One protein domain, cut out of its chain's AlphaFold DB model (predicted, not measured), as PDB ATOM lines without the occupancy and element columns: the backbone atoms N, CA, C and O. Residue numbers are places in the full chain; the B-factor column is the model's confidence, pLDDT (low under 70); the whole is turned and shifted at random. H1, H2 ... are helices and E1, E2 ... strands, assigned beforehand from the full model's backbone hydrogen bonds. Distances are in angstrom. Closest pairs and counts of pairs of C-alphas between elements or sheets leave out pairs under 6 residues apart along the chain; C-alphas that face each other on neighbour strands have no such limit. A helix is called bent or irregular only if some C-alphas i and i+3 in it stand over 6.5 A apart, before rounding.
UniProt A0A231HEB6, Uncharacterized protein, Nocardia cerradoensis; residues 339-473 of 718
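This is residues 339 to 473 of the 718 residues of an uncharacterized protein of Nocardia cerradoensis (UniProt A0A231HEB6). A strongly twisted sheet of three strands has two helices, H1 and H2, packed over one face, while H3 lies at one end and packs on residues 401 to 409 of H2. The hairpin of E1 and E2 reaches out to one side of the longest axis, its turn at residues 382 to 387 pointing away from H1 and H2, and the long link of residues 432 to 444 lies at the end opposite H3. The printed part has 135 residues with three named helices and three named strands, in the order H1, E1, E2, H2, E3, H3; the sheet runs E1, E2, E3 and is mixed. The class is mixed, helices and strands, and the whole is compact, with a radius of gyration of the C-alphas of 16.4 A and spans of 47 by 35 by 29 A.

The inner strand E2, residues 388 to 398, has two edge strands as neighbours: E1, residues 376 to 381, and E3, residues 445 to 452. E1 and E2 form an antiparallel hairpin, with N 378 and O 391 2.8 A apart, within hydrogen-bond range. E2 and E3 are parallel, with N 394 and O 447 2.8 A apart, also within range. Helix H2, residues 401 to 431, is on the sheet at a height over the sheet of 8.9 A; the closest C-alphas of H2 and E3 are those of Glu 423 and Leu 446, 6.4 A apart. E2, H2 and E3 make a strand-helix-strand unit, two parallel neighbour strands with a helix between, and its crossover is right-handed. Helix H1, residues 339 to 355, is also on the sheet, and with H2 it makes two layers, helices on one face of the sheet. H1 touches residues 414 to 426 of H2, closest at the C-alphas of Ala 348 and Met 422, 6.2 A, at a steep tilt of 47 degrees, opposite ways. Helix H3, residues 458 to 469, is not on the sheet; it touches residues 401 to 409 of H2, closest at the C-alphas of Ala 401 and Val 465, 4.5 A, about perpendicular at 85 degrees. Every O i to N i+4 pair is within hydrogen-bond range in H1 and H3, and 22 of 27 in H2.

H1 begins with C-alpha 339 at (-6.346, 4.218, -16.955) and is 24.7 A long. E1 is 16.2 A, E2 31.0 A and E3 22.9 A long. H2 spans 36.8 A and is irregular, with C-alphas 407 and 410 8.7 A apart; it has a kink of 91 degrees near residue 413. H3, 16.7 A long, ends with C-alpha 469 at (26.740, 19.191, -13.379).

The two C-alphas farthest apart are those of Trp 436 and Pro 472, 50.7 A. The printed part has no cut. The links H1 to E1 and H2 to E3 are long; in the first, residues 368 to 369 pair with residues 397 to 398 of E2, antiparallel. The mean pLDDT of the printed part is 75.3, and 34 residues are under 70, among them 382 to 387 and 424 to 444.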
ATOM      1  N   GLY A 339      -5.673   3.050 -17.526       72.31
ATOM      2  CA  GLY A 339      -6.346   4.218 -16.955       72.31
ATOM      3  C   GLY A 339      -5.572   4.785 -15.771       72.31
ATOM      4  O   GLY A 339      -5.214   5.965 -15.749       72.31
ATOM      5  N   LEU A 340      -5.184   3.895 -14.853       74.69
ATOM      6  CA  LEU A 340      -4.338   4.225 -13.712       74.69
ATOM      7  C   LEU A 340      -2.962   4.740 -14.154       74.69
ATOM      8  O   LEU A 340      -2.488   5.747 -13.632       74.69
ATOM      9  N   ALA A 341      -2.342   4.084 -15.137       78.81
ATOM     10  CA  ALA A 341      -1.049   4.485 -15.678       78.81
ATOM     11  C   ALA A 341      -1.095   5.908 -16.257       78.81
ATOM     12  O   ALA A 341      -0.249   6.742 -15.942       78.81
ATOM     13  N   ARG A 342      -2.128   6.229 -17.043       78.25
ATOM     14  CA  ARG A 342      -2.322   7.565 -17.617       78.25
ATOM     15  C   ARG A 342      -2.496   8.630 -16.539       78.25
ATOM     16  O   ARG A 342      -1.851   9.672 -16.617       78.25
ATOM     17  N   VAL A 343      -3.331   8.371 -15.533       75.12
ATOM     18  CA  VAL A 343      -3.553   9.310 -14.422       75.12
ATOM     19  C   VAL A 343      -2.250   9.574 -13.661       75.12
ATOM     20  O   VAL A 343      -1.916  10.728 -13.393       75.12
ATOM     21  N   ILE A 344      -1.482   8.523 -13.358       77.88
ATOM     22  CA  ILE A 344      -0.191   8.652 -12.671       77.88
ATOM     23  C   ILE A 344       0.817   9.412 -13.535       77.88
ATOM     24  O   ILE A 344       1.473  10.317 -13.025       77.88
ATOM     25  N   ALA A 345       0.915   9.111 -14.832       82.62
ATOM     26  CA  ALA A 345       1.810   9.816 -15.746       82.62
ATOM     27  C   ALA A 345       1.457  11.309 -15.864       82.62
ATOM     28  O   ALA A 345       2.341  12.157 -15.798       82.62
ATOM     29  N   GLN A 346       0.170  11.656 -15.972       78.94
ATOM     30  CA  GLN A 346      -0.286  13.053 -15.998       78.94
ATOM     31  C   GLN A 346       0.093  13.801 -14.717       78.94
ATOM     32  O   GLN A 346       0.599  14.922 -14.778       78.94
ATOM     33  N   ILE A 347      -0.111  13.173 -13.558       77.69
ATOM     34  CA  ILE A 347       0.288  13.730 -12.263       77.69
ATOM     35  C   ILE A 347       1.805  13.899 -12.191       77.69
ATOM     36  O   ILE A 347       2.271  14.965 -11.799       77.69
ATOM     37  N   ALA A 348       2.572  12.888 -12.596       82.81
ATOM     38  CA  ALA A 348       4.028  12.936 -12.581       82.81
ATOM     39  C   ALA A 348       4.566  14.061 -13.479       82.81
ATOM     40  O   ALA A 348       5.383  14.865 -13.035       82.81
ATOM     41  N   ASN A 349       4.043  14.191 -14.700       84.50
ATOM     42  CA  ASN A 349       4.405  15.272 -15.618       84.50
ATOM     43  C   ASN A 349       4.018  16.656 -15.069       84.50
ATOM     44  O   ASN A 349       4.809  17.590 -15.156       84.50
ATOM     45  N   SER A 350       2.850  16.788 -14.432       78.94
ATOM     46  CA  SER A 350       2.427  18.027 -13.759       78.94
ATOM     47  C   SER A 350       3.348  18.390 -12.582       78.94
ATOM     48  O   SER A 350       3.732  19.549 -12.412       78.94
ATOM     49  N   VAL A 351       3.774  17.393 -11.798       79.50
ATOM     50  CA  VAL A 351       4.757  17.570 -10.721       79.50
ATOM     51  C   VAL A 351       6.095  18.047 -11.281       79.50
ATOM     52  O   VAL A 351       6.642  19.018 -10.760       79.50
ATOM     53  N   LEU A 352       6.600  17.429 -12.350       83.19
ATOM     54  CA  LEU A 352       7.854  17.827 -12.997       83.19
ATOM     55  C   LEU A 352       7.774  19.247 -13.577       83.19
ATOM     56  O   LEU A 352       8.686  20.046 -13.384       83.19
ATOM     57  N   GLN A 353       6.652  19.616 -14.197       81.94
ATOM     58  CA  GLN A 353       6.405  20.995 -14.637       81.94
ATOM     59  C   GLN A 353       6.424  21.987 -13.467       81.94
ATOM     60  O   GLN A 353       6.918  23.102 -13.596       81.94
ATOM     61  N   SER A 354       5.928  21.590 -12.292       75.44
ATOM     62  CA  SER A 354       5.953  22.443 -11.098       75.44
ATOM     63  C   SER A 354       7.345  22.592 -10.465       75.44
ATOM     64  O   SER A 354       7.574  23.529  -9.690       75.44
ATOM     65  N   THR A 355       8.277  21.671 -10.746       75.56
ATOM     66  CA  THR A 355       9.672  21.781 -10.294       75.56
ATOM     67  C   THR A 355      10.519  22.597 -11.269       75.56
ATOM     68  O   THR A 355      11.377  23.355 -10.819       75.56
ATOM     69  N   ASP A 356      10.241  22.523 -12.570       80.19
ATOM     70  CA  ASP A 356      10.854  23.351 -13.612       80.19
ATOM     71  C   ASP A 356      10.129  24.700 -13.763       80.19
ATOM     72  O   ASP A 356       9.361  24.934 -14.693       80.19
ATOM     73  N   LEU A 357      10.412  25.629 -12.842       75.31
ATOM     74  CA  LEU A 357       9.793  26.967 -12.811       75.31
ATOM     75  C   LEU A 357       9.976  27.774 -14.109       75.31
ATOM     76  O   LEU A 357       9.232  28.723 -14.350       75.31
ATOM     77  N   THR A 358      10.982  27.435 -14.916       76.88
ATOM     78  CA  THR A 358      11.278  28.098 -16.192       76.88
ATOM     79  C   THR A 358      10.584  27.454 -17.389       76.88
ATOM     80  O   THR A 358      10.556  28.060 -18.458       76.88
ATOM     81  N   GLY A 359      10.052  26.238 -17.236       80.12
ATOM     82  CA  GLY A 359       9.545  25.420 -18.337       80.12
ATOM     83  C   GLY A 359      10.623  25.003 -19.346       80.12
ATOM     84  O   GLY A 359      10.286  24.612 -20.462       80.12
ATOM     85  N   ALA A 360      11.908  25.115 -18.990       84.75
ATOM     86  CA  ALA A 360      13.031  24.897 -19.901       84.75
ATOM     87  C   ALA A 360      13.164  23.432 -20.342       84.75
ATOM     88  O   ALA A 360      13.598  23.166 -21.458       84.75
ATOM     89  N   TYR A 361      12.774  22.493 -19.479       88.12
ATOM     90  CA  TYR A 361      12.899  21.051 -19.699       88.12
ATOM     91  C   TYR A 361      11.545  20.348 -19.806       88.12
ATOM     92  O   TYR A 361      11.466  19.216 -20.274       88.12
ATOM     93  N   THR A 362      10.474  21.008 -19.377       84.06
ATOM     94  CA  THR A 362       9.114  20.448 -19.330       84.06
ATOM     95  C   THR A 362       8.135  21.125 -20.295       84.06
ATOM     96  O   THR A 362       6.960  20.752 -20.343       84.06
ATOM     97  N   GLY A 363       8.616  22.108 -21.072       80.69
ATOM     98  CA  GLY A 363       7.897  22.741 -22.182       80.69
ATOM     99  C   GLY A 363       7.670  21.799 -23.371       80.69
ATOM    100  O   GLY A 363       7.983  20.621 -23.302       80.69
ATOM    101  N   ALA A 364       7.097  22.293 -24.474       81.88
ATOM    102  CA  ALA A 364       6.802  21.472 -25.653       81.88
ATOM    103  C   ALA A 364       7.869  21.653 -26.760       81.88
ATOM    104  O   ALA A 364       8.034  22.785 -27.224       81.88
ATOM    105  N   PRO A 365       8.542  20.585 -27.243       81.50
ATOM    106  CA  PRO A 365       8.503  19.200 -26.755       81.50
ATOM    107  C   PRO A 365       9.285  19.024 -25.436       81.50
ATOM    108  O   PRO A 365      10.322  19.667 -25.264       81.50
ATOM    109  N   PRO A 366       8.832  18.147 -24.517       86.12
ATOM    110  CA  PRO A 366       9.481  18.004 -23.217       86.12
ATOM    111  C   PRO A 366      10.824  17.286 -23.346       86.12
ATOM    112  O   PRO A 366      10.946  16.293 -24.060       86.12
ATOM    113  N   ALA A 367      11.834  17.777 -22.635       89.69
ATOM    114  CA  ALA A 367      13.100  17.076 -22.431       89.69
ATOM    115  C   ALA A 367      13.033  16.101 -21.245       89.69
ATOM    116  O   ALA A 367      13.869  15.205 -21.158       89.69
ATOM    117  N   ILE A 368      12.054  16.268 -20.345       91.12
ATOM    118  CA  ILE A 368      11.757  15.373 -19.220       91.12
ATOM    119  C   ILE A 368      10.296  14.932 -19.313       91.12
ATOM    120  O   ILE A 368       9.393  15.769 -19.282       91.12
ATOM    121  N   GLU A 369      10.065  13.626 -19.389       91.69
ATOM    122  CA  GLU A 369       8.741  13.049 -19.621       91.69
ATOM    123  C   GLU A 369       8.541  11.754 -18.826       91.69
ATOM    124  O   GLU A 369       9.420  10.899 -18.764       91.69
ATOM    125  N   VAL A 370       7.350  11.571 -18.264       89.44
ATOM    126  CA  VAL A 370       6.864  10.275 -17.780       89.44
ATOM    127  C   VAL A 370       5.832   9.740 -18.757       89.44
ATOM    128  O   VAL A 370       4.777  10.350 -18.955       89.44
ATOM    129  N   ALA A 371       6.118   8.574 -19.324       85.88
ATOM    130  CA  ALA A 371       5.237   7.901 -20.264       85.88
ATOM    131  C   ALA A 371       4.400   6.824 -19.553       85.88
ATOM    132  O   ALA A 371       4.918   6.009 -18.789       85.88
ATOM    133  N   ALA A 372       3.086   6.807 -19.802       81.94
ATOM    134  CA  ALA A 372       2.155   5.917 -19.105       81.94
ATOM    135  C   ALA A 372       2.457   4.427 -19.345       81.94
ATOM    136  O   ALA A 372       2.333   3.617 -18.432       81.94
ATOM    137  N   GLN A 373       2.884   4.060 -20.556       81.00
ATOM    138  CA  GLN A 373       3.210   2.680 -20.928       81.00
ATOM    139  C   GLN A 373       4.383   2.077 -20.149       81.00
ATOM    140  O   GLN A 373       4.481   0.854 -20.077       81.00
ATOM    141  N   ASP A 374       5.244   2.908 -19.562       86.06
ATOM    142  CA  ASP A 374       6.445   2.447 -18.868       86.06
ATOM    143  C   ASP A 374       6.233   2.273 -17.364       86.06
ATOM    144  O   ASP A 374       7.127   1.799 -16.669       86.06
ATOM    145  N   LEU A 375       5.062   2.639 -16.838       85.25
ATOM    146  CA  LEU A 375       4.766   2.532 -15.413       85.25
ATOM    147  C   LEU A 375       4.476   1.085 -15.009       85.25
ATOM    148  O   LEU A 375       3.633   0.406 -15.604       85.25
ATOM    149  N   TYR A 376       5.121   0.625 -13.936       87.62
ATOM    150  CA  TYR A 376       4.933  -0.733 -13.426       87.62
ATOM    151  C   TYR A 376       5.041  -0.817 -11.904       87.62
ATOM    152  O   TYR A 376       5.719  -0.025 -11.253       87.62
ATOM    153  N   VAL A 377       4.394  -1.829 -11.328       86.94
ATOM    154  CA  VAL A 377       4.568  -2.239  -9.932       86.94
ATOM    155  C   VAL A 377       5.561  -3.385  -9.883       86.94
ATOM    156  O   VAL A 377       5.363  -4.414 -10.520       86.94
ATOM    157  N   LEU A 378       6.628  -3.220  -9.109       86.62
ATOM    158  CA  LEU A 378       7.579  -4.273  -8.803       86.62
ATOM    159  C   LEU A 378       7.107  -5.083  -7.591       86.62
ATOM    160  O   LEU A 378       6.972  -4.550  -6.487       86.62
ATOM    161  N   LEU A 379       6.929  -6.382  -7.799       86.88
ATOM    162  CA  LEU A 379       6.703  -7.387  -6.770       86.88
ATOM    163  C   LEU A 379       8.055  -7.976  -6.363       86.88
ATOM    164  O   LEU A 379       8.771  -8.516  -7.199       86.88
ATOM    165  N   HIS A 380       8.433  -7.865  -5.097       80.31
ATOM    166  CA  HIS A 380       9.733  -8.352  -4.624       80.31
ATOM    167  C   HIS A 380       9.699  -8.648  -3.129       80.31
ATOM    168  O   HIS A 380       8.842  -8.140  -2.400       80.31
ATOM    169  N   GLN A 381      10.647  -9.457  -2.671       74.31
ATOM    170  CA  GLN A 381      10.909  -9.660  -1.256       74.31
ATOM    171  C   GLN A 381      11.953  -8.638  -0.794       74.31
ATOM    172  O   GLN A 381      12.894  -8.324  -1.513       74.31
ATOM    173  N   SER A 382      11.754  -8.061   0.388       65.00
ATOM    174  CA  SER A 382      12.701  -7.104   0.959       65.00
ATOM    175  C   SER A 382      13.881  -7.809   1.622       65.00
ATOM    176  O   SER A 382      13.663  -8.491   2.622       65.00
ATOM    177  N   SER A 383      15.106  -7.501   1.197       52.47
ATOM    178  CA  SER A 383      16.364  -7.918   1.853       52.47
ATOM    179  C   SER A 383      16.421  -7.588   3.341       52.47
ATOM    180  O   SER A 383      17.017  -8.302   4.142       52.47
ATOM    181  N   ARG A 384      15.790  -6.477   3.734       54.75
ATOM    182  CA  ARG A 384      15.819  -5.959   5.107       54.75
ATOM    183  C   ARG A 384      14.839  -6.659   6.037       54.75
ATOM    184  O   ARG A 384      15.103  -6.765   7.228       54.75
ATOM    185  N   THR A 385      13.681  -7.080   5.526       59.66
ATOM    186  CA  THR A 385      12.586  -7.602   6.373       59.66
ATOM    187  C   THR A 385      12.126  -9.008   6.018       59.66
ATOM    188  O   THR A 385      11.307  -9.568   6.740       59.66
ATOM    189  N   GLY A 386      12.572  -9.557   4.888       60.03
ATOM    190  CA  GLY A 386      12.085 -10.818   4.334       60.03
ATOM    191  C   GLY A 386      10.614 -10.789   3.903       60.03
ATOM    192  O   GLY A 386      10.065 -11.830   3.555       60.03
ATOM    193  N   LYS A 387       9.934  -9.634   3.933       68.25
ATOM    194  CA  LYS A 387       8.511  -9.518   3.575       68.25
ATOM    195  C   LYS A 387       8.338  -9.198   2.092       68.25
ATOM    196  O   LYS A 387       9.097  -8.397   1.545       68.25
ATOM    197  N   TRP A 388       7.303  -9.769   1.477       75.31
ATOM    198  CA  TRP A 388       6.839  -9.391   0.140       75.31
ATOM    199  C   TRP A 388       6.312  -7.958   0.123       75.31
ATOM    200  O   TRP A 388       5.631  -7.522   1.054       75.31
ATOM    201  N   ARG A 389       6.643  -7.222  -0.936       74.75
ATOM    202  CA  ARG A 389       6.311  -5.808  -1.106       74.75
ATOM    203  C   ARG A 389       6.001  -5.473  -2.559       74.75
ATOM    204  O   ARG A 389       6.536  -6.085  -3.485       74.75
ATOM    205  N   GLN A 390       5.183  -4.436  -2.718       79.19
ATOM    206  CA  GLN A 390       4.830  -3.827  -3.994       79.19
ATOM    207  C   GLN A 390       5.399  -2.407  -4.050       79.19
ATOM    208  O   GLN A 390       5.081  -1.577  -3.193       79.19
ATOM    209  N   THR A 391       6.240  -2.133  -5.044       80.12
ATOM    210  CA  THR A 391       6.850  -0.815  -5.264       80.12
ATOM    211  C   THR A 391       6.424  -0.287  -6.622       80.12
ATOM    212  O   THR A 391       6.773  -0.882  -7.638       80.12
ATOM    213  N   LEU A 392       5.711   0.835  -6.669       84.56
ATOM    214  CA  LEU A 392       5.482   1.524  -7.930       84.56
ATOM    215  C   LEU A 392       6.806   2.098  -8.431       84.56
ATOM    216  O   LEU A 392       7.472   2.844  -7.717       84.56
ATOM    217  N   THR A 393       7.165   1.774  -9.665       86.81
ATOM    218  CA  THR A 393       8.306   2.374 -10.348       86.81
ATOM    219  C   THR A 393       7.805   3.350 -11.404       86.81
ATOM    220  O   THR A 393       6.944   3.001 -12.213       86.81
ATOM    221  N   ILE A 394       8.350   4.566 -11.379       88.31
ATOM    222  CA  ILE A 394       8.062   5.637 -12.333       88.31
ATOM    223  C   ILE A 394       9.319   5.917 -13.157       88.31
ATOM    224  O   ILE A 394      10.211   6.633 -12.688       88.31
ATOM    225  N   PRO A 395       9.405   5.370 -14.379       90.25
ATOM    226  CA  PRO A 395      10.410   5.791 -15.337       90.25
ATOM    227  C   PRO A 395      10.193   7.232 -15.795       90.25
ATOM    228  O   PRO A 395       9.115   7.589 -16.266       90.25
ATOM    229  N   ILE A 396      11.236   8.046 -15.661       91.25
ATOM    230  CA  ILE A 396      11.336   9.397 -16.205       91.25
ATOM    231  C   ILE A 396      12.319   9.340 -17.366       91.25
ATOM    232  O   ILE A 396      13.502   9.084 -17.155       91.25
ATOM    233  N   HIS A 397      11.845   9.603 -18.574       91.12
ATOM    234  CA  HIS A 397      12.681   9.745 -19.756       91.12
ATOM    235  C   HIS A 397      13.283  11.139 -19.811       91.12
ATOM    236  O   HIS A 397      12.586  12.137 -19.625       91.12
ATOM    237  N   VAL A 398      14.585  11.195 -20.065       90.00
ATOM    238  CA  VAL A 398      15.362  12.427 -20.139       90.00
ATOM    239  C   VAL A 398      16.129  12.464 -21.455       90.00
ATOM    240  O   VAL A 398      16.955  11.588 -21.716       90.00
ATOM    241  N   ARG A 399      15.856  13.483 -22.277       87.69
ATOM    242  CA  ARG A 399      16.333  13.578 -23.670       87.69
ATOM    243  C   ARG A 399      17.700  14.231 -23.838       87.69
ATOM    244  O   ARG A 399      18.370  14.021 -24.848       87.69
ATOM    245  N   ASP A 400      18.120  15.046 -22.874       85.69
ATOM    246  CA  ASP A 400      19.376  15.783 -22.963       85.69
ATOM    247  C   ASP A 400      20.148  15.850 -21.634       85.69
ATOM    248  O   ASP A 400      19.668  15.499 -20.547       85.69
ATOM    249  N   ALA A 401      21.408  16.268 -21.746       86.12
ATOM    250  CA  ALA A 401      22.329  16.346 -20.625       86.12
ATOM    251  C   ALA A 401      21.960  17.445 -19.613       86.12
ATOM    252  O   ALA A 401      22.167  17.264 -18.412       86.12
ATOM    253  N   GLY A 402      21.387  18.563 -20.075       87.06
ATOM    254  CA  GLY A 402      20.960  19.674 -19.222       87.06
ATOM    255  C   GLY A 402      19.773  19.288 -18.344       87.06
ATOM    256  O   GLY A 402      19.790  19.534 -17.140       87.06
ATOM    257  N   ALA A 403      18.801  18.584 -18.916       88.44
ATOM    258  CA  ALA A 403      17.663  17.999 -18.225       88.44
ATOM    259  C   ALA A 403      18.099  16.940 -17.196       88.44
ATOM    260  O   ALA A 403      17.571  16.885 -16.083       88.44
ATOM    261  N   THR A 404      19.125  16.143 -17.521       87.94
ATOM    262  CA  THR A 404      19.719  15.197 -16.564       87.94
ATOM    263  C   THR A 404      20.362  15.944 -15.397       87.94
ATOM    264  O   THR A 404      20.070  15.653 -14.236       87.94
ATOM    265  N   ALA A 405      21.204  16.938 -15.684       85.56
ATOM    266  CA  ALA A 405      21.837  17.747 -14.650       85.56
ATOM    267  C   ALA A 405      20.799  18.484 -13.791       85.56
ATOM    268  O   ALA A 405      20.946  18.521 -12.576       85.56
ATOM    269  N   PHE A 406      19.717  18.995 -14.379       87.06
ATOM    270  CA  PHE A 406      18.628  19.651 -13.655       87.06
ATOM    271  C   PHE A 406      18.034  18.777 -12.540       87.06
ATOM    272  O   PHE A 406      17.758  19.296 -11.459       87.06
ATOM    273  N   LEU A 407      17.870  17.468 -12.763       85.81
ATOM    274  CA  LEU A 407      17.327  16.556 -11.751       85.81
ATOM    275  C   LEU A 407      18.306  16.309 -10.591       85.81
ATOM    276  O   LEU A 407      17.883  16.277  -9.435       85.81
ATOM    277  N   TYR A 408      19.597  16.143 -10.897       84.94
ATOM    278  CA  TYR A 408      20.615  15.700  -9.934       84.94
ATOM    279  C   TYR A 408      21.428  16.828  -9.280       84.94
ATOM    280  O   TYR A 408      22.064  16.584  -8.257       84.94
ATOM    281  N   ARG A 409      21.431  18.039  -9.848       77.19
ATOM    282  CA  ARG A 409      22.176  19.194  -9.323       77.19
ATOM    283  C   ARG A 409      21.551  19.728  -8.029       77.19
ATOM    284  O   ARG A 409      20.392  19.461  -7.707       77.19
ATOM    285  N   ASP A 410      22.332  20.531  -7.314       73.25
ATOM    286  CA  ASP A 410      21.955  21.215  -6.078       73.25
ATOM    287  C   ASP A 410      21.650  20.215  -4.944       73.25
ATOM    288  O   ASP A 410      20.732  20.393  -4.144       73.25
ATOM    289  N   ASN A 411      22.478  19.167  -4.863       69.62
ATOM    290  CA  ASN A 411      22.352  17.993  -3.999       69.62
ATOM    291  C   ASN A 411      21.046  17.226  -4.279       69.62
ATOM    292  O   ASN A 411      20.297  16.877  -3.366       69.62
ATOM    293  N   GLY A 412      20.732  17.010  -5.561       73.56
ATOM    294  CA  GLY A 412      19.549  16.256  -5.981       73.56
ATOM    295  C   GLY A 412      18.211  16.880  -5.589       73.56
ATOM    296  O   GLY A 412      17.203  16.171  -5.556       73.56
ATOM    297  N   TYR A 413      18.177  18.175  -5.256       76.00
ATOM    298  CA  TYR A 413      16.996  18.836  -4.690       76.00
ATOM    299  C   TYR A 413      15.748  18.660  -5.562       76.00
ATOM    300  O   TYR A 413      14.670  18.361  -5.048       76.00
ATOM    301  N   ASN A 414      15.886  18.805  -6.884       78.19
ATOM    302  CA  ASN A 414      14.757  18.696  -7.810       78.19
ATOM    303  C   ASN A 414      14.219  17.267  -7.895       78.19
ATOM    304  O   ASN A 414      13.001  17.081  -7.862       78.19
ATOM    305  N   LEU A 415      15.104  16.268  -7.943       83.81
ATOM    306  CA  LEU A 415      14.707  14.865  -7.914       83.81
ATOM    307  C   LEU A 415      14.013  14.511  -6.590       83.81
ATOM    308  O   LEU A 415      12.913  13.968  -6.619       83.81
ATOM    309  N   GLN A 416      14.578  14.901  -5.442       76.69
ATOM    310  CA  GLN A 416      13.951  14.673  -4.131       76.69
ATOM    311  C   GLN A 416      12.584  15.360  -4.029       76.69
ATOM    312  O   GLN A 416      11.617  14.776  -3.542       76.69
ATOM    313  N   LYS A 417      12.474  16.606  -4.503       72.75
ATOM    314  CA  LYS A 417      11.209  17.347  -4.515       72.75
ATOM    315  C   LYS A 417      10.166  16.653  -5.393       72.75
ATOM    316  O   LYS A 417       9.017  16.536  -4.969       72.75
ATOM    317  N   ALA A 418      10.556  16.172  -6.575       78.88
ATOM    318  CA  ALA A 418       9.677  15.414  -7.460       78.88
ATOM    319  C   ALA A 418       9.216  14.096  -6.810       78.88
ATOM    320  O   ALA A 418       8.019  13.816  -6.821       78.88
ATOM    321  N   GLU A 419      10.121  13.341  -6.173       80.00
ATOM    322  CA  GLU A 419       9.783  12.125  -5.410       80.00
ATOM    323  C   GLU A 419       8.714  12.415  -4.354       80.00
ATOM    324  O   GLU A 419       7.672  11.765  -4.338       80.00
ATOM    325  N   ARG A 420       8.919  13.444  -3.523       70.69
ATOM    326  CA  ARG A 420       7.994  13.781  -2.427       70.69
ATOM    327  C   ARG A 420       6.630  14.257  -2.912       70.69
ATOM    328  O   ARG A 420       5.609  13.890  -2.333       70.69
ATOM    329  N   LEU A 421       6.598  15.061  -3.971       66.50
ATOM    330  CA  LEU A 421       5.342  15.506  -4.570       66.50
ATOM    331  C   LEU A 421       4.572  14.331  -5.191       66.50
ATOM    332  O   LEU A 421       3.357  14.244  -5.016       66.50
ATOM    333  N   MET A 422       5.266  13.403  -5.859       74.75
ATOM    334  CA  MET A 422       4.632  12.215  -6.432       74.75
ATOM    335  C   MET A 422       4.156  11.228  -5.365       74.75
ATOM    336  O   MET A 422       3.045  10.722  -5.489       74.75
ATOM    337  N   GLU A 423       4.919  10.998  -4.291       70.62
ATOM    338  CA  GLU A 423       4.466  10.199  -3.140       70.62
ATOM    339  C   GLU A 423       3.149  10.744  -2.571       70.62
ATOM    340  O   GLU A 423       2.180   9.998  -2.420       70.62
ATOM    341  N   GLY A 424       3.072  12.057  -2.326       60.88
ATOM    342  CA  GLY A 424       1.850  12.699  -1.836       60.88
ATOM    343  C   GLY A 424       0.673  12.572  -2.807       60.88
ATOM    344  O   GLY A 424      -0.452  12.292  -2.389       60.88
ATOM    345  N   ALA A 425       0.919  12.728  -4.109       60.81
ATOM    346  CA  ALA A 425      -0.123  12.607  -5.121       60.81
ATOM    347  C   ALA A 425      -0.639  11.165  -5.270       60.81
ATOM    348  O   ALA A 425      -1.846  10.961  -5.409       60.81
ATOM    349  N   LEU A 426       0.241  10.164  -5.173       64.75
ATOM    350  CA  LEU A 426      -0.152   8.755  -5.164       64.75
ATOM    351  C   LEU A 426      -0.975   8.392  -3.934       64.75
ATOM    352  O   LEU A 426      -1.991   7.722  -4.086       64.75
ATOM    353  N   ILE A 427      -0.588   8.867  -2.744       58.12
ATOM    354  CA  ILE A 427      -1.388   8.705  -1.519       58.12
ATOM    355  C   ILE A 427      -2.780   9.339  -1.706       58.12
ATOM    356  O   ILE A 427      -3.789   8.775  -1.282       58.12
ATOM    357  N   GLY A 428      -2.867  10.471  -2.409       54.91
ATOM    358  CA  GLY A 428      -4.142  11.100  -2.766       54.91
ATOM    359  C   GLY A 428      -4.989  10.287  -3.757       54.91
ATOM    360  O   GLY A 428      -6.199  10.167  -3.572       54.91
ATOM    361  N   LEU A 429      -4.381   9.693  -4.793       59.38
ATOM    362  CA  LEU A 429      -5.072   8.776  -5.717       59.38
ATOM    363  C   LEU A 429      -5.573   7.525  -4.999       59.38
ATOM    364  O   LEU A 429      -6.690   7.072  -5.234       59.38
ATOM    365  N   ALA A 430      -4.756   7.009  -4.092       55.00
ATOM    366  CA  ALA A 430      -5.062   5.887  -3.231       55.00
ATOM    367  C   ALA A 430      -6.331   6.119  -2.387       55.00
ATOM    368  O   ALA A 430      -7.196   5.249  -2.263       55.00
ATOM    369  N   GLN A 431      -6.481   7.334  -1.863       51.06
ATOM    370  CA  GLN A 431      -7.634   7.750  -1.064       51.06
ATOM    371  C   GLN A 431      -8.893   8.038  -1.891       51.06
ATOM    372  O   GLN A 431      -9.978   8.121  -1.321       51.06
ATOM    373  N   ARG A 432      -8.794   8.154  -3.225       51.41
ATOM    374  CA  ARG A 432      -9.955   8.405  -4.099       51.41
ATOM    375  C   ARG A 432     -10.919   7.224  -4.229       51.41
ATOM    376  O   ARG A 432     -11.916   7.389  -4.922       51.41
ATOM    377  N   GLN A 433     -10.652   6.085  -3.575       47.41
ATOM    378  CA  GLN A 433     -11.561   4.931  -3.502       47.41
ATOM    379  C   GLN A 433     -12.221   4.635  -4.859       47.41
ATOM    380  O   GLN A 433     -13.443   4.639  -5.003       47.41
ATOM    381  N   LEU A 434     -11.406   4.383  -5.890       52.91
ATOM    382  CA  LEU A 434     -11.889   3.871  -7.179       52.91
ATOM    383  C   LEU A 434     -12.275   2.384  -7.034       52.91
ATOM    384  O   LEU A 434     -11.777   1.529  -7.756       52.91
ATOM    385  N   GLU A 435     -13.147   2.070  -6.070       42.22
ATOM    386  CA  GLU A 435     -13.517   0.720  -5.605       42.22
ATOM    387  C   GLU A 435     -14.025  -0.207  -6.720       42.22
ATOM    388  O   GLU A 435     -13.983  -1.428  -6.602       42.22
ATOM    389  N   TRP A 436     -14.472   0.358  -7.838       50.81
ATOM    390  CA  TRP A 436     -14.963  -0.379  -8.997       50.81
ATOM    391  C   TRP A 436     -13.852  -0.833  -9.969       50.81
ATOM    392  O   TRP A 436     -14.150  -1.598 -10.882       50.81
ATOM    393  N   LEU A 437     -12.588  -0.437  -9.743       50.88
ATOM    394  CA  LEU A 437     -11.390  -0.975 -10.416       50.88
ATOM    395  C   LEU A 437     -10.773  -2.190  -9.691       50.88
ATOM    396  O   LEU A 437      -9.736  -2.698 -10.106       50.88
ATOM    397  N   GLY A 438     -11.412  -2.682  -8.625       43.59
ATOM    398  CA  GLY A 438     -11.172  -4.034  -8.116       43.59
ATOM    399  C   GLY A 438      -9.903  -4.268  -7.289       43.59
ATOM    400  O   GLY A 438      -9.672  -5.416  -6.918       43.59
ATOM    401  N   ASP A 439      -9.111  -3.244  -6.936       52.41
ATOM    402  CA  ASP A 439      -8.007  -3.433  -5.981       52.41
ATOM    403  C   ASP A 439      -7.809  -2.280  -4.986       52.41
ATOM    404  O   ASP A 439      -7.746  -1.104  -5.345       52.41
ATOM    405  N   THR A 440      -7.665  -2.657  -3.716       44.28
ATOM    406  CA  THR A 440      -7.278  -1.800  -2.586       44.28
ATOM    407  C   THR A 440      -5.825  -2.028  -2.155       44.28
ATOM    408  O   THR A 440      -5.321  -1.292  -1.305       44.28
ATOM    409  N   ARG A 441      -5.117  -3.013  -2.733       52.62
ATOM    410  CA  ARG A 441      -3.686  -3.260  -2.508       52.62
ATOM    411  C   ARG A 441      -2.875  -2.232  -3.279       52.62
ATOM    412  O   ARG A 441      -2.428  -2.441  -4.401       52.62
ATOM    413  N   GLN A 442      -2.734  -1.066  -2.677       57.91
ATOM    414  CA  GLN A 442      -1.978   0.012  -3.284       57.91
ATOM    415  C   GLN A 442      -0.484  -0.211  -3.060       57.91
ATOM    416  O   GLN A 442      -0.085  -0.674  -1.983       57.91
ATOM    417  N   PRO A 443       0.360   0.134  -4.049       59.47
ATOM    418  CA  PRO A 443       1.792   0.165  -3.843       59.47
ATOM    419  C   PRO A 443       2.085   1.053  -2.638       59.47
ATOM    420  O   PRO A 443       1.760   2.237  -2.625       59.47
ATOM    421  N   VAL A 444       2.712   0.481  -1.618       57.66
ATOM    422  CA  VAL A 444       3.073   1.209  -0.391       57.66
ATOM    423  C   VAL A 444       4.306   2.092  -0.591       57.66
ATOM    424  O   VAL A 444       4.770   2.742   0.342       57.66
ATOM    425  N   ARG A 445       4.894   2.063  -1.794       70.12
ATOM    426  CA  ARG A 445       6.176   2.680  -2.130       70.12
ATOM    427  C   ARG A 445       6.197   3.182  -3.558       70.12
ATOM    428  O   ARG A 445       5.622   2.551  -4.443       70.12
ATOM    429  N   LEU A 446       6.960   4.248  -3.761       77.62
ATOM    430  CA  LEU A 446       7.308   4.806  -5.057       77.62
ATOM    431  C   LEU A 446       8.832   4.824  -5.211       77.62
ATOM    432  O   LEU A 446       9.558   5.093  -4.257       77.62
ATOM    433  N   ARG A 447       9.316   4.543  -6.419       80.94
ATOM    434  CA  ARG A 447      10.697   4.790  -6.838       80.94
ATOM    435  C   ARG A 447      10.702   5.462  -8.203       80.94
ATOM    436  O   ARG A 447       9.962   5.051  -9.094       80.94
ATOM    437  N   ILE A 448      11.556   6.466  -8.365       84.25
ATOM    438  CA  ILE A 448      11.833   7.082  -9.662       84.25
ATOM    439  C   ILE A 448      13.024   6.384 -10.319       84.25
ATOM    440  O   ILE A 448      14.061   6.186  -9.674       84.25
ATOM    441  N   ASP A 449      12.880   6.075 -11.607       87.62
ATOM    442  CA  ASP A 449      13.944   5.600 -12.495       87.62
ATOM    443  C   ASP A 449      14.239   6.657 -13.560       87.62
ATOM    444  O   ASP A 449      13.440   6.853 -14.470       87.62
ATOM    445  N   VAL A 450      15.365   7.362 -13.468       87.06
ATOM    446  CA  VAL A 450      15.730   8.362 -14.483       87.06
ATOM    447  C   VAL A 450      16.428   7.662 -15.648       87.06
ATOM    448  O   VAL A 450      17.577   7.247 -15.514       87.06
ATOM    449  N   ARG A 451      15.733   7.522 -16.779       87.44
ATOM    450  CA  ARG A 451      16.193   6.872 -18.012       87.44
ATOM    451  C   ARG A 451      16.646   7.913 -19.026       87.44
ATOM    452  O   ARG A 451      15.903   8.824 -19.367       87.44
ATOM    453  N   HIS A 452      17.857   7.752 -19.536       83.31
ATOM    454  CA  HIS A 452      18.441   8.685 -20.497       83.31
ATOM    455  C   HIS A 452      18.232   8.174 -21.926       83.31
ATOM    456  O   HIS A 452      18.603   7.033 -22.228       83.31
ATOM    457  N   GLU A 453      17.677   9.009 -22.807       79.19
ATOM    458  CA  GLU A 453      17.691   8.753 -24.248       79.19
ATOM    459  C   GLU A 453      19.135   8.918 -24.742       79.19
ATOM    460  O   GLU A 453      19.661  10.020 -24.896       79.19
ATOM    461  N   MET A 454      19.823   7.793 -24.918       64.88
ATOM    462  CA  MET A 454      21.220   7.797 -25.336       64.88
ATOM    463  C   MET A 454      21.326   8.169 -26.818       64.88
ATOM    464  O   MET A 454      20.737   7.507 -27.671       64.88
ATOM    465  N   ARG A 455      22.136   9.189 -27.128       66.06
ATOM    466  CA  ARG A 455      22.595   9.480 -28.499       66.06
ATOM    467  C   ARG A 455      23.543   8.379 -28.999       66.06
ATOM    468  O   ARG A 455      24.044   7.581 -28.207       66.06
ATOM    469  N   GLU A 456      23.850   8.383 -30.300       61.66
ATOM    470  CA  GLU A 456      24.781   7.432 -30.941       61.66
ATOM    471  C   GLU A 456      26.139   7.323 -30.209       61.66
ATOM    472  O   GLU A 456      26.740   6.251 -30.170       61.66
ATOM    473  N   SER A 457      26.594   8.405 -29.560       75.75
ATOM    474  CA  SER A 457      27.829   8.461 -28.764       75.75
ATOM    475  C   SER A 457      27.553   8.571 -27.255       75.75
ATOM    476  O   SER A 457      27.367   9.659 -26.703       75.75
ATOM    477  N   ARG A 458      27.586   7.432 -26.546       72.94
ATOM    478  CA  ARG A 458      27.361   7.349 -25.082       72.94
ATOM    479  C   ARG A 458      28.368   8.162 -24.266       72.94
ATOM    480  O   ARG A 458      28.000   8.863 -23.328       72.94
ATOM    481  N   ARG A 459      29.648   8.089 -24.637       75.19
ATOM    482  CA  ARG A 459      30.742   8.783 -23.934       75.19
ATOM    483  C   ARG A 459      30.633  10.299 -24.021       75.19
ATOM    484  O   ARG A 459      31.041  10.993 -23.095       75.19
ATOM    485  N   GLU A 460      30.143  10.802 -25.146       79.25
ATOM    486  CA  GLU A 460      29.935  12.231 -25.353       79.25
ATOM    487  C   GLU A 460      28.779  12.735 -24.494       79.25
ATOM    488  O   GLU A 460      28.976  13.680 -23.738       79.25
ATOM    489  N   PHE A 461      27.649  12.021 -24.482       81.12
ATOM    490  CA  PHE A 461      26.521  12.340 -23.606       81.12
ATOM    491  C   PHE A 461      26.918  12.360 -22.122       81.12
ATOM    492  O   PHE A 461      26.623  13.317 -21.412       81.12
ATOM    493  N   THR A 462      27.654  11.348 -21.644       79.81
ATOM    494  CA  THR A 462      28.147  11.330 -20.255       79.81
ATOM    495  C   THR A 462      29.039  12.538 -19.958       79.81
ATOM    496  O   THR A 462      28.885  13.161 -18.909       79.81
ATOM    497  N   ARG A 463      29.933  12.921 -20.881       81.31
ATOM    498  CA  ARG A 463      30.764  14.128 -20.733       81.31
ATOM    499  C   ARG A 463      29.934  15.411 -20.704       81.31
ATOM    500  O   ARG A 463      30.228  16.292 -19.900       81.31
ATOM    501  N   GLU A 464      28.899  15.518 -21.533       84.88
ATOM    502  CA  GLU A 464      27.964  16.649 -21.508       84.88
ATOM    503  C   GLU A 464      27.236  16.739 -20.159       84.88
ATOM    504  O   GLU A 464      27.164  17.823 -19.580       84.88
ATOM    505  N   VAL A 465      26.761  15.612 -19.611       82.75
ATOM    506  CA  VAL A 465      26.123  15.560 -18.281       82.75
ATOM    507  C   VAL A 465      27.102  16.008 -17.198       82.75
ATOM    508  O   VAL A 465      26.756  16.844 -16.367       82.75
ATOM    509  N   GLN A 466      28.333  15.492 -17.216       81.31
ATOM    510  CA  GLN A 466      29.379  15.889 -16.270       81.31
ATOM    511  C   GLN A 466      29.667  17.392 -16.355       81.31
ATOM    512  O   GLN A 466      29.700  18.066 -15.329       81.31
ATOM    513  N   SER A 467      29.798  17.934 -17.567       82.25
ATOM    514  CA  SER A 467      29.999  19.369 -17.783       82.25
ATOM    515  C   SER A 467      28.812  20.200 -17.279       82.25
ATOM    516  O   SER A 467      29.007  21.216 -16.611       82.25
ATOM    517  N   ALA A 468      27.578  19.750 -17.518       81.75
ATOM    518  CA  ALA A 468      26.370  20.416 -17.038       81.75
ATOM    519  C   ALA A 468      26.253  20.393 -15.499       81.75
ATOM    520  O   ALA A 468      25.844  21.389 -14.899       81.75
ATOM    521  N   LEU A 469      26.677  19.304 -14.844       79.88
ATOM    522  CA  LEU A 469      26.740  19.191 -13.379       79.88
ATOM    523  C   LEU A 469      27.801  20.108 -12.745       79.88
ATOM    524  O   LEU A 469      27.692  20.430 -11.563       79.88
ATOM    525  N   GLN A 470      28.815  20.531 -13.504       75.19
ATOM    526  CA  GLN A 470      29.880  21.433 -13.043       75.19
ATOM    527  C   GLN A 470      29.528  22.921 -13.177       75.19
ATOM    528  O   GLN A 470      30.253  23.768 -12.650       75.19
ATOM    529  N   GLN A 471      28.430  23.260 -13.862       70.75
ATOM    530  CA  GLN A 471      27.974  24.645 -13.968       70.75
ATOM    531  C   GLN A 471      27.654  25.230 -12.579       70.75
ATOM    532  O   GLN A 471      27.227  24.486 -11.691       70.75
ATOM    533  N   PRO A 472      27.826  26.553 -12.375       58.38
ATOM    534  CA  PRO A 472      27.562  27.191 -11.091       58.38
ATOM    535  C   PRO A 472      26.176  26.817 -10.564       58.38
ATOM    536  O   PRO A 472      25.188  26.882 -11.303       58.38
ATOM    537  N   ARG A 473      26.113  26.441  -9.281       60.41
ATOM    538  CA  ARG A 473      24.847  26.210  -8.574       60.41
ATOM    539  C   ARG A 473      23.926  27.398  -8.801       60.41
ATOM    540  O   ARG A 473      24.398  28.542  -8.829       60.41
TER     541      ARG A 473